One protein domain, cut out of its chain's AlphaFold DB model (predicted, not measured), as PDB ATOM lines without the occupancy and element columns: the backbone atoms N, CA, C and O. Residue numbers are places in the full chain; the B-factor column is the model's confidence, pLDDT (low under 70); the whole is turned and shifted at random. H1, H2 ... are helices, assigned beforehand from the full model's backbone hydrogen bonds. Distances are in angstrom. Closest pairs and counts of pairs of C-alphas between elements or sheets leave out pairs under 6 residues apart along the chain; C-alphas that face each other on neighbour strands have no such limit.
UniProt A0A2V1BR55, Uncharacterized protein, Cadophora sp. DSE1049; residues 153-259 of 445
ATOM      1  N   ILE A 153     356.793 160.992 311.696       86.81
ATOM      2  CA  ILE A 153     357.746 160.048 312.293       86.81
ATOM      3  C   ILE A 153     358.831 160.777 313.104       86.81
ATOM      4  O   ILE A 153     359.184 160.352 314.204       86.81
ATOM      5  N   GLU A 154     359.368 161.891 312.605       88.94
ATOM      6  CA  GLU A 154     360.340 162.706 313.346       88.94
ATOM      7  C   GLU A 154     359.726 163.325 314.600       88.94
ATOM      8  O   GLU A 154     360.370 163.344 315.653       88.94
ATOM      9  N   ILE A 155     358.478 163.793 314.512       88.75
ATOM     10  CA  ILE A 155     357.745 164.323 315.669       88.75
ATOM     11  C   ILE A 155     357.552 163.215 316.709       88.75
ATOM     12  O   ILE A 155     357.820 163.429 317.892       88.75
ATOM     13  N   GLU A 156     357.161 162.010 316.295       92.75
ATOM     14  CA  GLU A 156     357.022 160.875 317.208       92.75
ATOM     15  C   GLU A 156     358.357 160.500 317.873       92.75
ATOM     16  O   GLU A 156     358.436 160.356 319.099       92.75
ATOM     17  N   ASN A 157     359.437 160.413 317.093       91.88
ATOM     18  CA  ASN A 157     360.777 160.122 317.599       91.88
ATOM     19  C   ASN A 157     361.278 161.195 318.574       91.88
ATOM     20  O   ASN A 157     361.911 160.868 319.591       91.88
ATOM     21  N   LEU A 158     360.957 162.464 318.311       90.12
ATOM     22  CA  LEU A 158     361.216 163.572 319.221       90.12
ATOM     23  C   LEU A 158     360.457 163.367 320.534       90.12
ATOM     24  O   LEU A 158     361.079 163.367 321.596       90.12
ATOM     25  N   PHE A 159     359.152 163.098 320.487       93.69
ATOM     26  CA  PHE A 159     358.331 162.849 321.678       93.69
ATOM     27  C   PHE A 159     358.843 161.658 322.495       93.69
ATOM     28  O   PHE A 159     358.984 161.752 323.717       93.69
ATOM     29  N   LYS A 160     359.199 160.554 321.832       94.56
ATOM     30  CA  LYS A 160     359.766 159.357 322.466       94.56
ATOM     31  C   LYS A 160     361.102 159.653 323.149       94.56
ATOM     32  O   LYS A 160     361.371 159.177 324.256       94.56
ATOM     33  N   THR A 161     361.955 160.445 322.508       91.12
ATOM     34  CA  THR A 161     363.265 160.831 323.045       91.12
ATOM     35  C   THR A 161     363.128 161.800 324.214       91.12
ATOM     36  O   THR A 161     363.744 161.584 325.259       91.12
ATOM     37  N   LEU A 162     362.262 162.805 324.088       90.94
ATOM     38  CA  LEU A 162     361.965 163.769 325.145       90.94
ATOM     39  C   LEU A 162     361.337 163.099 326.360       90.94
ATOM     40  O   LEU A 162     361.771 163.346 327.482       90.94
ATOM     41  N   ARG A 163     360.391 162.176 326.155       93.56
ATOM     42  CA  ARG A 163     359.802 161.388 327.238       93.56
ATOM     43  C   ARG A 163     360.861 160.616 328.018       93.56
ATOM     44  O   ARG A 163     360.897 160.732 329.239       93.56
ATOM     45  N   ARG A 164     361.727 159.854 327.335       92.06
ATOM     46  CA  ARG A 164     362.800 159.084 327.991       92.06
ATOM     47  C   ARG A 164     363.727 159.993 328.790       92.06
ATOM     48  O   ARG A 164     364.025 159.703 329.942       92.06
ATOM     49  N   LYS A 165     364.134 161.120 328.204       88.31
ATOM     50  CA  LYS A 165     365.014 162.096 328.856       88.31
ATOM     51  C   LYS A 165     364.368 162.733 330.092       88.31
ATOM     52  O   LYS A 165     365.018 162.831 331.127       88.31
ATOM     53  N   LEU A 166     363.086 163.092 330.014       88.12
ATOM     54  CA  LEU A 166     362.324 163.626 331.146       88.12
ATOM     55  C   LEU A 166     362.078 162.572 332.238       88.12
ATOM     56  O   LEU A 166     362.079 162.904 333.416       88.12
ATOM     57  N   GLN A 167     361.879 161.302 331.883       88.62
ATOM     58  CA  GLN A 167     361.684 160.234 332.868       88.62
ATOM     59  C   GLN A 167     362.986 159.853 333.581       88.62
ATOM     60  O   GLN A 167     362.989 159.769 334.806       88.62
ATOM     61  N   ASN A 168     364.075 159.660 332.833       82.50
ATOM     62  CA  ASN A 168     365.343 159.163 333.373       82.50
ATOM     63  C   ASN A 168     366.074 160.195 334.242       82.50
ATOM     64  O   ASN A 168     366.807 159.806 335.143       82.50
ATOM     65  N   GLY A 169     365.904 161.491 333.964       68.75
ATOM     66  CA  GLY A 169     366.613 162.545 334.692       68.75
ATOM     67  C   GLY A 169     365.856 163.137 335.882       68.75
ATOM     68  O   GLY A 169     366.491 163.709 336.758       68.75
ATOM     69  N   LEU A 170     364.515 163.064 335.913       69.12
ATOM     70  CA  LEU A 170     363.729 163.993 336.746       69.12
ATOM     71  C   LEU A 170     362.632 163.391 337.615       69.12
ATOM     72  O   LEU A 170     362.138 164.075 338.508       69.12
ATOM     73  N   LEU A 171     362.202 162.161 337.344       73.50
ATOM     74  CA  LEU A 171     361.064 161.556 338.043       73.50
ATOM     75  C   LEU A 171     361.455 160.321 338.856       73.50
ATOM     76  O   LEU A 171     360.578 159.549 339.242       73.50
ATOM     77  N   THR A 172     362.748 160.130 339.121       78.81
ATOM     78  CA  THR A 172     363.208 159.154 340.107       78.81
ATOM     79  C   THR A 172     362.772 159.619 341.492       78.81
ATOM     80  O   THR A 172     363.277 160.587 342.060       78.81
ATOM     81  N   GLU A 173     361.746 158.946 341.999       73.19
ATOM     82  CA  GLU A 173     361.111 159.231 343.276       73.19
ATOM     83  C   GLU A 173     362.159 159.244 344.401       73.19
ATOM     84  O   GLU A 173     362.911 158.288 344.581       73.19
ATOM     85  N   GLY A 174     362.250 160.365 345.120       76.75
ATOM     86  CA  GLY A 174     363.172 160.537 346.247       76.75
ATOM     87  C   GLY A 174     364.493 161.247 345.934       76.75
ATOM     88  O   GLY A 174     365.174 161.654 346.873       76.75
ATOM     89  N   GLN A 175     364.846 161.480 344.664       78.44
ATOM     90  CA  GLN A 175     366.041 162.254 344.327       78.44
ATOM     91  C   GLN A 175     365.690 163.734 344.122       78.44
ATOM     92  O   GLN A 175     364.860 164.089 343.287       78.44
ATOM     93  N   GLY A 176     366.316 164.616 344.907       78.44
ATOM     94  CA  GLY A 176     366.198 166.061 344.715       78.44
ATOM     95  C   GLY A 176     366.706 166.464 343.330       78.44
ATOM     96  O   GLY A 176     367.764 166.010 342.890       78.44
ATOM     97  N   LEU A 177     365.943 167.313 342.649       82.00
ATOM     98  CA  LEU A 177     366.236 167.762 341.293       82.00
ATOM     99  C   LEU A 177     367.493 168.644 341.287       82.00
ATOM    100  O   LEU A 177     367.534 169.674 341.962       82.00
ATOM    101  N   LYS A 178     368.536 168.238 340.552       87.31
ATOM    102  CA  LYS A 178     369.770 169.029 340.451       87.31
ATOM    103  C   LYS A 178     369.543 170.226 339.529       87.31
ATOM    104  O   LYS A 178     368.776 170.154 338.572       87.31
ATOM    105  N   GLY A 179     370.269 171.319 339.769       86.88
ATOM    106  CA  GLY A 179     370.148 172.539 338.958       86.88
ATOM    107  C   GLY A 179     370.390 172.313 337.459       86.88
ATOM    108  O   GLY A 179     369.678 172.877 336.633       86.88
ATOM    109  N   GLN A 180     371.333 171.434 337.101       88.00
ATOM    110  CA  GLN A 180     371.593 171.067 335.704       88.00
ATOM    111  C   GLN A 180     370.384 170.374 335.054       88.00
ATOM    112  O   GLN A 180     370.009 170.728 333.935       88.00
ATOM    113  N   ASP A 181     369.731 169.459 335.775       87.81
ATOM    114  CA  ASP A 181     368.560 168.724 335.282       87.81
ATOM    115  C   ASP A 181     367.373 169.667 335.037       87.81
ATOM    116  O   ASP A 181     366.624 169.487 334.074       87.81
ATOM    117  N   MET A 182     367.233 170.728 335.843       89.19
ATOM    118  CA  MET A 182     366.217 171.766 335.633       89.19
ATOM    119  C   MET A 182     366.447 172.546 334.334       89.19
ATOM    120  O   MET A 182     365.509 172.737 333.557       89.19
ATOM    121  N   THR A 183     367.685 172.971 334.062       91.31
ATOM    122  CA  THR A 183     368.030 173.668 332.810       91.31
ATOM    123  C   THR A 183     367.735 172.780 331.608       91.31
ATOM    124  O   THR A 183     367.070 173.202 330.662       91.31
ATOM    125  N   THR A 184     368.158 171.519 331.671       90.56
ATOM    126  CA  THR A 184     367.898 170.529 330.628       90.56
ATOM    127  C   THR A 184     366.397 170.275 330.432       90.56
ATOM    128  O   THR A 184     365.930 170.230 329.294       90.56
ATOM    129  N   MET A 185     365.611 170.190 331.510       90.56
ATOM    130  CA  MET A 185     364.150 170.079 331.429       90.56
ATOM    131  C   MET A 185     363.519 171.300 330.765       90.56
ATOM    132  O   MET A 185     362.631 171.139 329.932       90.56
ATOM    133  N   SER A 186     363.978 172.508 331.088       93.12
ATOM    134  CA  SER A 186     363.474 173.720 330.445       93.12
ATOM    135  C   SER A 186     363.723 173.704 328.932       93.12
ATOM    136  O   SER A 186     362.821 174.006 328.152       93.12
ATOM    137  N   VAL A 187     364.903 173.260 328.487       94.69
ATOM    138  CA  VAL A 187     365.198 173.100 327.052       94.69
ATOM    139  C   VAL A 187     364.240 172.097 326.400       94.69
ATOM    140  O   VAL A 187     363.658 172.385 325.358       94.69
ATOM    141  N   TYR A 188     364.011 170.945 327.033       94.25
ATOM    142  CA  TYR A 188     363.102 169.917 326.514       94.25
ATOM    143  C   TYR A 188     361.637 170.348 326.476       94.25
ATOM    144  O   TYR A 188     360.932 170.024 325.522       94.25
ATOM    145  N   LEU A 189     361.175 171.104 327.473       95.06
ATOM    146  CA  LEU A 189     359.843 171.703 327.435       95.06
ATOM    147  C   LEU A 189     359.729 172.731 326.302       95.06
ATOM    148  O   LEU A 189     358.670 172.816 325.693       95.06
ATOM    149  N   GLY A 190     360.811 173.435 325.954       95.94
ATOM    150  CA  GLY A 190     360.844 174.309 324.774       95.94
ATOM    151  C   GLY A 190     360.699 173.570 323.471       95.94
ATOM    152  O   GLY A 190     359.813 173.890 322.693       95.94
ATOM    153  N   GLN A 191     361.449 172.486 323.312       95.12
ATOM    154  CA  GLN A 191     361.318 171.637 322.134       95.12
ATOM    155  C   GLN A 191     359.898 171.068 321.976       95.12
ATOM    156  O   GLN A 191     359.462 170.862 320.849       95.12
ATOM    157  N   LEU A 192     359.160 170.829 323.072       94.81
ATOM    158  CA  LEU A 192     357.739 170.446 323.015       94.81
ATOM    159  C   LEU A 192     356.806 171.615 322.673       94.81
ATOM    160  O   LEU A 192     355.784 171.394 322.026       94.81
ATOM    161  N   GLU A 193     357.107 172.831 323.132       95.88
ATOM    162  CA  GLU A 193     356.325 174.038 322.827       95.88
ATOM    163  C   GLU A 193     356.443 174.432 321.350       95.88
ATOM    164  O   GLU A 193     355.435 174.812 320.749       95.88
ATOM    165  N   ASP A 194     357.628 174.250 320.763       95.75
ATOM    166  CA  ASP A 194     357.926 174.561 319.361       95.75
ATOM    167  C   ASP A 194     357.159 173.663 318.371       95.75
ATOM    168  O   ASP A 194     356.979 174.012 317.203       95.75
ATOM    169  N   VAL A 195     356.640 172.515 318.827       93.88
ATOM    170  CA  VAL A 195     355.761 171.666 318.013       93.88
ATOM    171  C   VAL A 195     354.377 172.319 317.928       93.88
ATOM    172  O   VAL A 195     353.567 172.258 318.864       93.88
ATOM    173  N   LYS A 196     354.094 172.959 316.782       90.88
ATOM    174  CA  LYS A 196     352.839 173.687 316.525       90.88
ATOM    175  C   LYS A 196     351.609 172.797 316.745       90.88
ATOM    176  O   LYS A 196     350.779 173.141 317.590       90.88
ATOM    177  N   THR A 197     351.552 171.642 316.084       91.19
ATOM    178  CA  THR A 197     350.387 170.736 316.046       91.19
ATOM    179  C   THR A 197     350.806 169.267 316.204       91.19
ATOM    180  O   THR A 197     350.932 168.545 315.217       91.19
ATOM    181  N   PRO A 198     351.079 168.800 317.435       92.69
ATOM    182  CA  PRO A 198     351.344 167.384 317.668       92.69
ATOM    183  C   PRO A 198     350.071 166.557 317.469       92.69
ATOM    184  O   PRO A 198     349.010 166.943 317.956       92.69
ATOM    185  N   SER A 199     350.193 165.400 316.817       94.62
ATOM    186  CA  SER A 199     349.097 164.431 316.708       94.62
ATOM    187  C   SER A 199     348.689 163.924 318.095       94.62
ATOM    188  O   SER A 199     349.534 163.525 318.907       94.62
ATOM    189  N   GLY A 200     347.393 163.911 318.386       95.94
ATOM    190  CA  GLY A 200     346.856 163.409 319.642       95.94
ATOM    191  C   GLY A 200     347.019 161.898 319.799       95.94
ATOM    192  O   GLY A 200     347.236 161.441 320.924       95.94
ATOM    193  N   ALA A 201     347.090 161.129 318.706       94.50
ATOM    194  CA  ALA A 201     347.503 159.723 318.743       94.50
ATOM    195  C   ALA A 201     348.905 159.563 319.363       94.50
ATOM    196  O   ALA A 201     349.089 158.783 320.303       94.50
ATOM    197  N   VAL A 202     349.871 160.385 318.929       95.19
ATOM    198  CA  VAL A 202     351.236 160.412 319.488       95.19
ATOM    199  C   VAL A 202     351.219 160.862 320.953       95.19
ATOM    200  O   VAL A 202     351.887 160.257 321.796       95.19
ATOM    201  N   ILE A 203     350.416 161.876 321.304       96.44
ATOM    202  CA  ILE A 203     350.259 162.342 322.694       96.44
ATOM    203  C   ILE A 203     349.730 161.218 323.603       96.44
ATOM    204  O   ILE A 203     350.253 161.047 324.715       96.44
ATOM    205  N   ARG A 204     348.717 160.456 323.152       96.62
ATOM    206  CA  ARG A 204     348.122 159.316 323.879       96.62
ATOM    207  C   ARG A 204     349.126 158.179 324.029       96.62
ATOM    208  O   ARG A 204     349.410 157.777 325.161       96.62
ATOM    209  N   ALA A 205     349.720 157.729 322.924       94.56
ATOM    210  CA  ALA A 205     350.710 156.654 322.909       94.56
ATOM    211  C   ALA A 205     351.889 156.970 323.845       94.56
ATOM    212  O   ALA A 205     352.285 156.164 324.695       94.56
ATOM    213  N   MET A 206     352.397 158.203 323.778       95.88
ATOM    214  CA  MET A 206     353.509 158.657 324.607       95.88
ATOM    215  C   MET A 206     353.088 159.167 325.993       95.88
ATOM    216  O   MET A 206     353.950 159.606 326.753       95.88
ATOM    217  N   ARG A 207     351.813 159.063 326.393       96.38
ATOM    218  CA  ARG A 207     351.301 159.458 327.725       96.38
ATOM    219  C   ARG A 207     351.827 160.822 328.204       96.38
ATOM    220  O   ARG A 207     352.127 161.006 329.391       96.38
ATOM    221  N   MET A 208     351.952 161.783 327.291       96.12
ATOM    222  CA  MET A 208     352.608 163.062 327.582       96.12
ATOM    223  C   MET A 208     351.843 163.897 328.608       96.12
ATOM    224  O   MET A 208     352.451 164.563 329.442       96.12
ATOM    225  N   THR A 209     350.512 163.820 328.614       96.62
ATOM    226  CA  THR A 209     349.668 164.504 329.606       96.62
ATOM    227  C   THR A 209     349.954 164.024 331.030       96.62
ATOM    228  O   THR A 209     350.052 164.834 331.952       96.62
ATOM    229  N   THR A 210     350.162 162.721 331.221       96.06
ATOM    230  CA  THR A 210     350.538 162.144 332.518       96.06
ATOM    231  C   THR A 210     351.932 162.593 332.943       96.06
ATOM    232  O   THR A 210     352.130 162.950 334.102       96.06
ATOM    233  N   LEU A 211     352.891 162.625 332.013       95.06
ATOM    234  CA  LEU A 211     354.252 163.085 332.289       95.06
ATOM    235  C   LEU A 211     354.280 164.555 332.733       95.06
ATOM    236  O   LEU A 211     354.851 164.873 333.772       95.06
ATOM    237  N   LEU A 212     353.602 165.439 331.997       95.75
ATOM    238  CA  LEU A 212     353.520 166.867 332.324       95.75
ATOM    239  C   LEU A 212     352.815 167.113 333.665       95.75
ATOM    240  O   LEU A 212     353.210 167.999 334.420       95.75
ATOM    241  N   ARG A 213     351.808 166.297 334.004       95.62
ATOM    242  CA  ARG A 213     351.160 166.334 335.324       95.62
ATOM    243  C   ARG A 213     352.131 165.966 336.445       95.62
ATOM    244  O   ARG A 213     352.103 166.621 337.482       95.62
ATOM    245  N   LYS A 214     352.987 164.957 336.240       93.50
ATOM    246  CA  LYS A 214     354.027 164.580 337.211       93.50
ATOM    247  C   LYS A 214     355.032 165.709 337.413       93.50
ATOM    248  O   LYS A 214     355.286 166.062 338.555       93.50
ATOM    249  N   ILE A 215     355.512 166.325 336.328       91.94
ATOM    250  CA  ILE A 215     356.430 167.479 336.382       91.94
ATOM    251  C   ILE A 215     355.802 168.636 337.170       91.94
ATOM    252  O   ILE A 215     356.428 169.172 338.077       91.94
ATOM    253  N   LYS A 216     354.530 168.961 336.900       92.44
ATOM    254  CA  LYS A 216     353.781 169.980 337.652       92.44
ATOM    255  C   LYS A 216     353.667 169.657 339.154       92.44
ATOM    256  O   LYS A 216     353.551 170.568 339.966       92.44
ATOM    257  N   GLY A 217     353.638 168.377 339.522       90.06
ATOM    258  CA  GLY A 217     353.465 167.913 340.901       90.06
ATOM    259  C   GLY A 217     354.745 167.874 341.742       90.06
ATOM    260  O   GLY A 217     354.664 167.570 342.934       90.06
ATOM    261  N   VAL A 218     355.915 168.159 341.163       89.00
ATOM    262  CA  VAL A 218     357.184 168.143 341.899       89.00
ATOM    263  C   VAL A 218     357.230 169.346 342.851       89.00
ATOM    264  O   VAL A 218     357.466 170.476 342.441       89.00
ATOM    265  N   LYS A 219     356.996 169.104 344.149       82.62
ATOM    266  CA  LYS A 219     356.916 170.149 345.195       82.62
ATOM    267  C   LYS A 219     358.247 170.863 345.474       82.62
ATOM    268  O   LYS A 219     358.243 171.964 346.009       82.62
ATOM    269  N   ASN A 220     359.366 170.247 345.095       76.56
ATOM    270  CA  ASN A 220     360.721 170.723 345.368       76.56
ATOM    271  C   ASN A 220     361.419 171.189 344.084       76.56
ATOM    272  O   ASN A 220     362.518 170.729 343.790       76.56
ATOM    273  N   ILE A 221     360.780 172.054 343.295       79.44
ATOM    274  CA  ILE A 221     361.483 172.795 342.241       79.44
ATOM    275  C   ILE A 221     361.944 174.107 342.894       79.44
ATOM    276  O   ILE A 221     361.138 175.034 343.009       79.44
ATOM    277  N   PRO A 222     363.178 174.179 343.438       66.00
ATOM    278  CA  PRO A 222     363.654 175.367 344.133       66.00
ATOM    279  C   PRO A 222     363.690 176.541 343.161       66.00
ATOM    280  O   PRO A 222     364.540 176.585 342.279       66.00
ATOM    281  N   GLY A 223     362.752 177.474 343.337       61.47
ATOM    282  CA  GLY A 223     362.680 178.714 342.576       61.47
ATOM    283  C   GLY A 223     362.595 178.464 341.075       61.47
ATOM    284  O   GLY A 223     363.602 178.523 340.379       61.47
ATOM    285  N   ASP A 224     361.377 178.277 340.562       66.06
ATOM    286  CA  ASP A 224     361.099 178.140 339.121       66.06
ATOM    287  C   ASP A 224     361.737 179.266 338.266       66.06
ATOM    288  O   ASP A 224     361.951 179.108 337.062       66.06
ATOM    289  N   GLY A 225     362.107 180.379 338.915       79.19
ATOM    290  CA  GLY A 225     363.151 181.300 338.477       79.19
ATOM    291  C   GLY A 225     362.961 181.780 337.044       79.19
ATOM    292  O   GLY A 225     361.848 182.062 336.602       79.19
ATOM    293  N   ASN A 226     364.065 181.837 336.300       84.81
ATOM    294  CA  ASN A 226     364.056 182.208 334.883       84.81
ATOM    295  C   ASN A 226     363.597 181.065 333.961       84.81
ATOM    296  O   ASN A 226     363.362 181.299 332.779       84.81
ATOM    297  N   LEU A 227     363.484 179.832 334.468       90.31
ATOM    298  CA  LEU A 227     363.203 178.652 333.646       90.31
ATOM    299  C   LEU A 227     361.700 178.390 333.470       90.31
ATOM    300  O   LEU A 227     361.316 177.800 332.459       90.31
ATOM    301  N   ARG A 228     360.859 178.850 334.412       93.69
ATOM    302  CA  ARG A 228     359.383 178.788 334.368       93.69
ATOM    303  C   ARG A 228     358.836 177.391 334.050       93.69
ATOM    304  O   ARG A 228     357.882 177.238 333.286       93.69
ATOM    305  N   ILE A 229     359.441 176.351 334.606       93.06
ATOM    306  CA  ILE A 229     359.176 174.955 334.258       93.06
ATOM    307  C   ILE A 229     357.733 174.576 334.598       93.06
ATOM    308  O   ILE A 229     357.038 174.004 333.758       93.06
ATOM    309  N   THR A 230     357.245 174.926 335.790       93.44
ATOM    310  CA  THR A 230     355.874 174.595 336.216       93.44
ATOM    311  C   THR A 230     354.837 175.301 335.346       93.44
ATOM    312  O   THR A 230     353.816 174.708 334.977       93.44
ATOM    313  N   GLU A 231     355.099 176.562 334.987       95.25
ATOM    314  CA  GLU A 231     354.242 177.355 334.102       95.25
ATOM    315  C   GLU A 231     354.158 176.714 332.709       95.25
ATOM    316  O   GLU A 231     353.061 176.442 332.215       95.25
ATOM    317  N   ARG A 232     355.310 176.392 332.107       95.81
ATOM    318  CA  ARG A 232     355.412 175.757 330.782       95.81
ATOM    319  C   ARG A 232     354.783 174.371 330.760       95.81
ATOM    320  O   ARG A 232     353.961 174.083 329.893       95.81
ATOM    321  N   ALA A 233     355.058 173.539 331.765       95.88
ATOM    322  CA  ALA A 233     354.434 172.225 331.898       95.88
ATOM    323  C   ALA A 233     352.904 172.328 332.028       95.88
ATOM    324  O   ALA A 233     352.172 171.543 331.423       95.88
ATOM    325  N   THR A 234     352.401 173.328 332.761       96.50
ATOM    326  CA  THR A 234     350.958 173.584 332.884       96.50
ATOM    327  C   THR A 234     350.348 174.046 331.558       96.50
ATOM    328  O   THR A 234     349.270 173.564 331.193       96.50
ATOM    329  N   ARG A 235     351.027 174.937 330.823       97.38
ATOM    330  CA  ARG A 235     350.617 175.430 329.497       97.38
ATOM    331  C   ARG A 235     350.528 174.285 328.487       97.38
ATOM    332  O   ARG A 235     349.473 174.077 327.893       97.38
ATOM    333  N   LEU A 236     351.591 173.487 328.375       97.25
ATOM    334  CA  LEU A 236     351.646 172.302 327.516       97.25
ATOM    335  C   LEU A 236     350.584 171.268 327.894       97.25
ATOM    336  O   LEU A 236     349.907 170.732 327.023       97.25
ATOM    337  N   HIS A 237     350.376 171.014 329.190       97.50
ATOM    338  CA  HIS A 237     349.363 170.060 329.641       97.50
ATOM    339  C   HIS A 237     347.948 170.497 329.239       97.50
ATOM    340  O   HIS A 237     347.144 169.658 328.834       97.50
ATOM    341  N   LYS A 238     347.640 171.800 329.317       97.81
ATOM    342  CA  LYS A 238     346.372 172.353 328.815       97.81
ATOM    343  C   LYS A 238     346.272 172.229 327.291       97.81
ATOM    344  O   LYS A 238     345.257 171.729 326.820       97.81
ATOM    345  N   LYS A 239     347.326 172.604 326.549       97.38
ATOM    346  CA  LYS A 239     347.390 172.490 325.078       97.38
ATOM    347  C   LYS A 239     347.116 171.055 324.624       97.38
ATOM    348  O   LYS A 239     346.234 170.826 323.810       97.38
ATOM    349  N   PHE A 240     347.807 170.075 325.205       97.31
ATOM    350  CA  PHE A 240     347.637 168.669 324.837       97.31
ATOM    351  C   PHE A 240     346.262 168.129 325.230       97.31
ATOM    352  O   PHE A 240     345.673 167.387 324.458       97.31
ATOM    353  N   LYS A 241     345.704 168.520 326.383       97.56
ATOM    354  CA  LYS A 241     344.321 168.151 326.724       97.56
ATOM    355  C   LYS A 241     343.293 168.716 325.742       97.56
ATOM    356  O   LYS A 241     342.311 168.035 325.483       97.56
ATOM    357  N   ALA A 242     343.500 169.930 325.235       97.12
ATOM    358  CA  ALA A 242     342.616 170.521 324.235       97.12
ATOM    359  C   ALA A 242     342.675 169.742 322.912       97.12
ATOM    360  O   ALA A 242     341.625 169.378 322.405       97.12
ATOM    361  N   ILE A 243     343.880 169.398 322.437       96.50
ATOM    362  CA  ILE A 243     344.075 168.585 321.220       96.50
ATOM    363  C   ILE A 243     343.392 167.218 321.343       96.50
ATOM    364  O   ILE A 243     342.721 166.771 320.421       96.50
ATOM    365  N   LEU A 244     343.539 166.552 322.493       96.56
ATOM    366  CA  LEU A 244     342.893 165.257 322.709       96.56
ATOM    367  C   LEU A 244     341.367 165.364 322.678       96.56
ATOM    368  O   LEU A 244     340.730 164.528 322.057       96.56
ATOM    369  N   ARG A 245     340.794 166.407 323.293       96.88
ATOM    370  CA  ARG A 245     339.343 166.640 323.256       96.88
ATOM    371  C   ARG A 245     338.841 166.923 321.847       96.88
ATOM    372  O   ARG A 245     337.857 166.317 321.455       96.88
ATOM    373  N   SER A 246     339.528 167.781 321.092       96.06
ATOM    374  CA  SER A 246     339.124 168.080 319.717       96.06
ATOM    375  C   SER A 246     339.184 166.840 318.828       96.06
ATOM    376  O   SER A 246     338.286 166.633 318.030       96.06
ATOM    377  N   GLU A 247     340.198 165.981 318.984       94.50
ATOM    378  CA  GLU A 247     340.259 164.721 318.230       94.50
ATOM    379  C   GLU A 247     339.177 163.725 318.646       94.50
ATOM    380  O   GLU A 247     338.648 163.028 317.789       94.50
ATOM    381  N   ASP A 248     338.857 163.633 319.938       94.69
ATOM    382  CA  ASP A 248     337.788 162.753 320.416       94.69
ATOM    383  C   ASP A 248     336.414 163.246 319.911       94.69
ATOM    384  O   ASP A 248     335.568 162.436 319.538       94.69
ATOM    385  N   GLU A 249     336.206 164.566 319.828       94.50
ATOM    386  CA  GLU A 249     335.022 165.190 319.220       94.50
ATOM    387  C   GLU A 249     334.949 164.925 317.708       94.50
ATOM    388  O   GLU A 249     333.890 164.550 317.210       94.50
ATOM    389  N   THR A 250     336.067 165.043 316.980       92.69
ATOM    390  CA  THR A 250     336.133 164.710 315.546       92.69
ATOM    391  C   THR A 250     335.894 163.224 315.295       92.69
ATOM    392  O   THR A 250     335.088 162.879 314.441       92.69
ATOM    393  N   ALA A 251     336.517 162.333 316.071       90.19
ATOM    394  CA  ALA A 251     336.307 160.892 315.949       90.19
ATOM    395  C   ALA A 251     334.859 160.496 316.270       90.19
ATOM    396  O   ALA A 251     334.307 159.591 315.649       90.19
ATOM    397  N   ARG A 252     334.223 161.188 317.225       89.25
ATOM    398  CA  ARG A 252     332.799 161.019 317.519       89.25
ATOM    399  C   ARG A 252     331.928 161.491 316.353       89.25
ATOM    400  O   ARG A 252     330.981 160.791 316.021       89.25
ATOM    401  N   ALA A 253     332.253 162.621 315.722       89.62
ATOM    402  CA  ALA A 253     331.534 163.117 314.547       89.62
ATOM    403  C   ALA A 253     331.664 162.167 313.341       89.62
ATOM    404  O   ALA A 253     330.658 161.804 312.743       89.62
ATOM    405  N   GLU A 254     332.871 161.672 313.048       88.88
ATOM    406  CA  GLU A 254     333.095 160.695 311.969       88.88
ATOM    407  C   GLU A 254     332.389 159.358 312.232       88.88
ATOM    408  O   GLU A 254     331.889 158.716 311.308       88.88
ATOM    409  N   LEU A 255     332.320 158.921 313.495       86.69
ATOM    410  CA  LEU A 255     331.593 157.704 313.854       86.69
ATOM    411  C   LEU A 255     330.082 157.862 313.645       86.69
ATOM    412  O   LEU A 255     329.434 156.903 313.223       86.69
ATOM    413  N   ILE A 256     329.532 159.049 313.914       83.75
ATOM    414  CA  ILE A 256     328.122 159.369 313.657       83.75
ATOM    415  C   ILE A 256     327.843 159.325 312.143       83.75
ATOM    416  O   ILE A 256     326.889 158.665 311.736       83.75
ATOM    417  N   ASP A 257     328.726 159.888 311.311       81.88
ATOM    418  CA  ASP A 257     328.596 159.832 309.844       81.88
ATOM    419  C   ASP A 257     328.676 158.395 309.290       81.88
ATOM    420  O   ASP A 257     327.969 158.039 308.347       81.88
ATOM    421  N   LEU A 258     329.521 157.539 309.878       79.19
ATOM    422  CA  LEU A 258     329.726 156.161 309.411       79.19
ATOM    423  C   LEU A 258     328.666 155.172 309.891       79.19
ATOM    424  O   LEU A 258     328.406 154.178 309.210       79.19
ATOM    425  N   THR A 259     328.093 155.384 311.076       72.56
ATOM    426  CA  THR A 259     327.112 154.441 311.632       72.56
ATOM    427  C   THR A 259     325.712 154.626 311.069       72.56
ATOM    428  O   THR A 259     324.903 153.715 311.236       72.56
TER     429      THR A 259
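This is residues 153 to 259 of the 445 residues of an uncharacterized protein of Cadophora sp. DSE1049 (UniProt A0A2V1BR55). One long helix, H5, makes the longest axis; H2, H4 and H3 pack on its residues 229 to 247, H1 packs on H2 away from H5, and residues 249 to 259 stick out. The printed part has 107 residues with five named helices, H1 to H5 in chain order, and no named strand: all helix. It is only just compact, close to loose, with a radius of gyration of the C-alphas of 15.5 A, and spans 53 by 25 by 25 A.

H5, residues 229 to 259, measures 44.3 A and ends at C-alpha 259 (327.112, 154.441, 311.632). H1, residues 153 to 170, measures 25.5 A from C-alpha 153 (357.746, 160.048, 312.293). H2 is residues 179 to 193, 21.3 A; H3 200 to 205, 8.4 A; H4 208 to 216, 12.3 A.

H4 and H5 form a helical hairpin, closest C-alphas Lys 216 and Thr 230, 5.3 A. H1 and H2 form another, Leu 162 and Tyr 188, 6.4 A. Every O i to N i+4 pair is within hydrogen-bond range in H1 to H5.

The printed part has no cut. The link H4 to H5 is long. Residues 169 to 170 and 222 to 224 have pLDDT under 70.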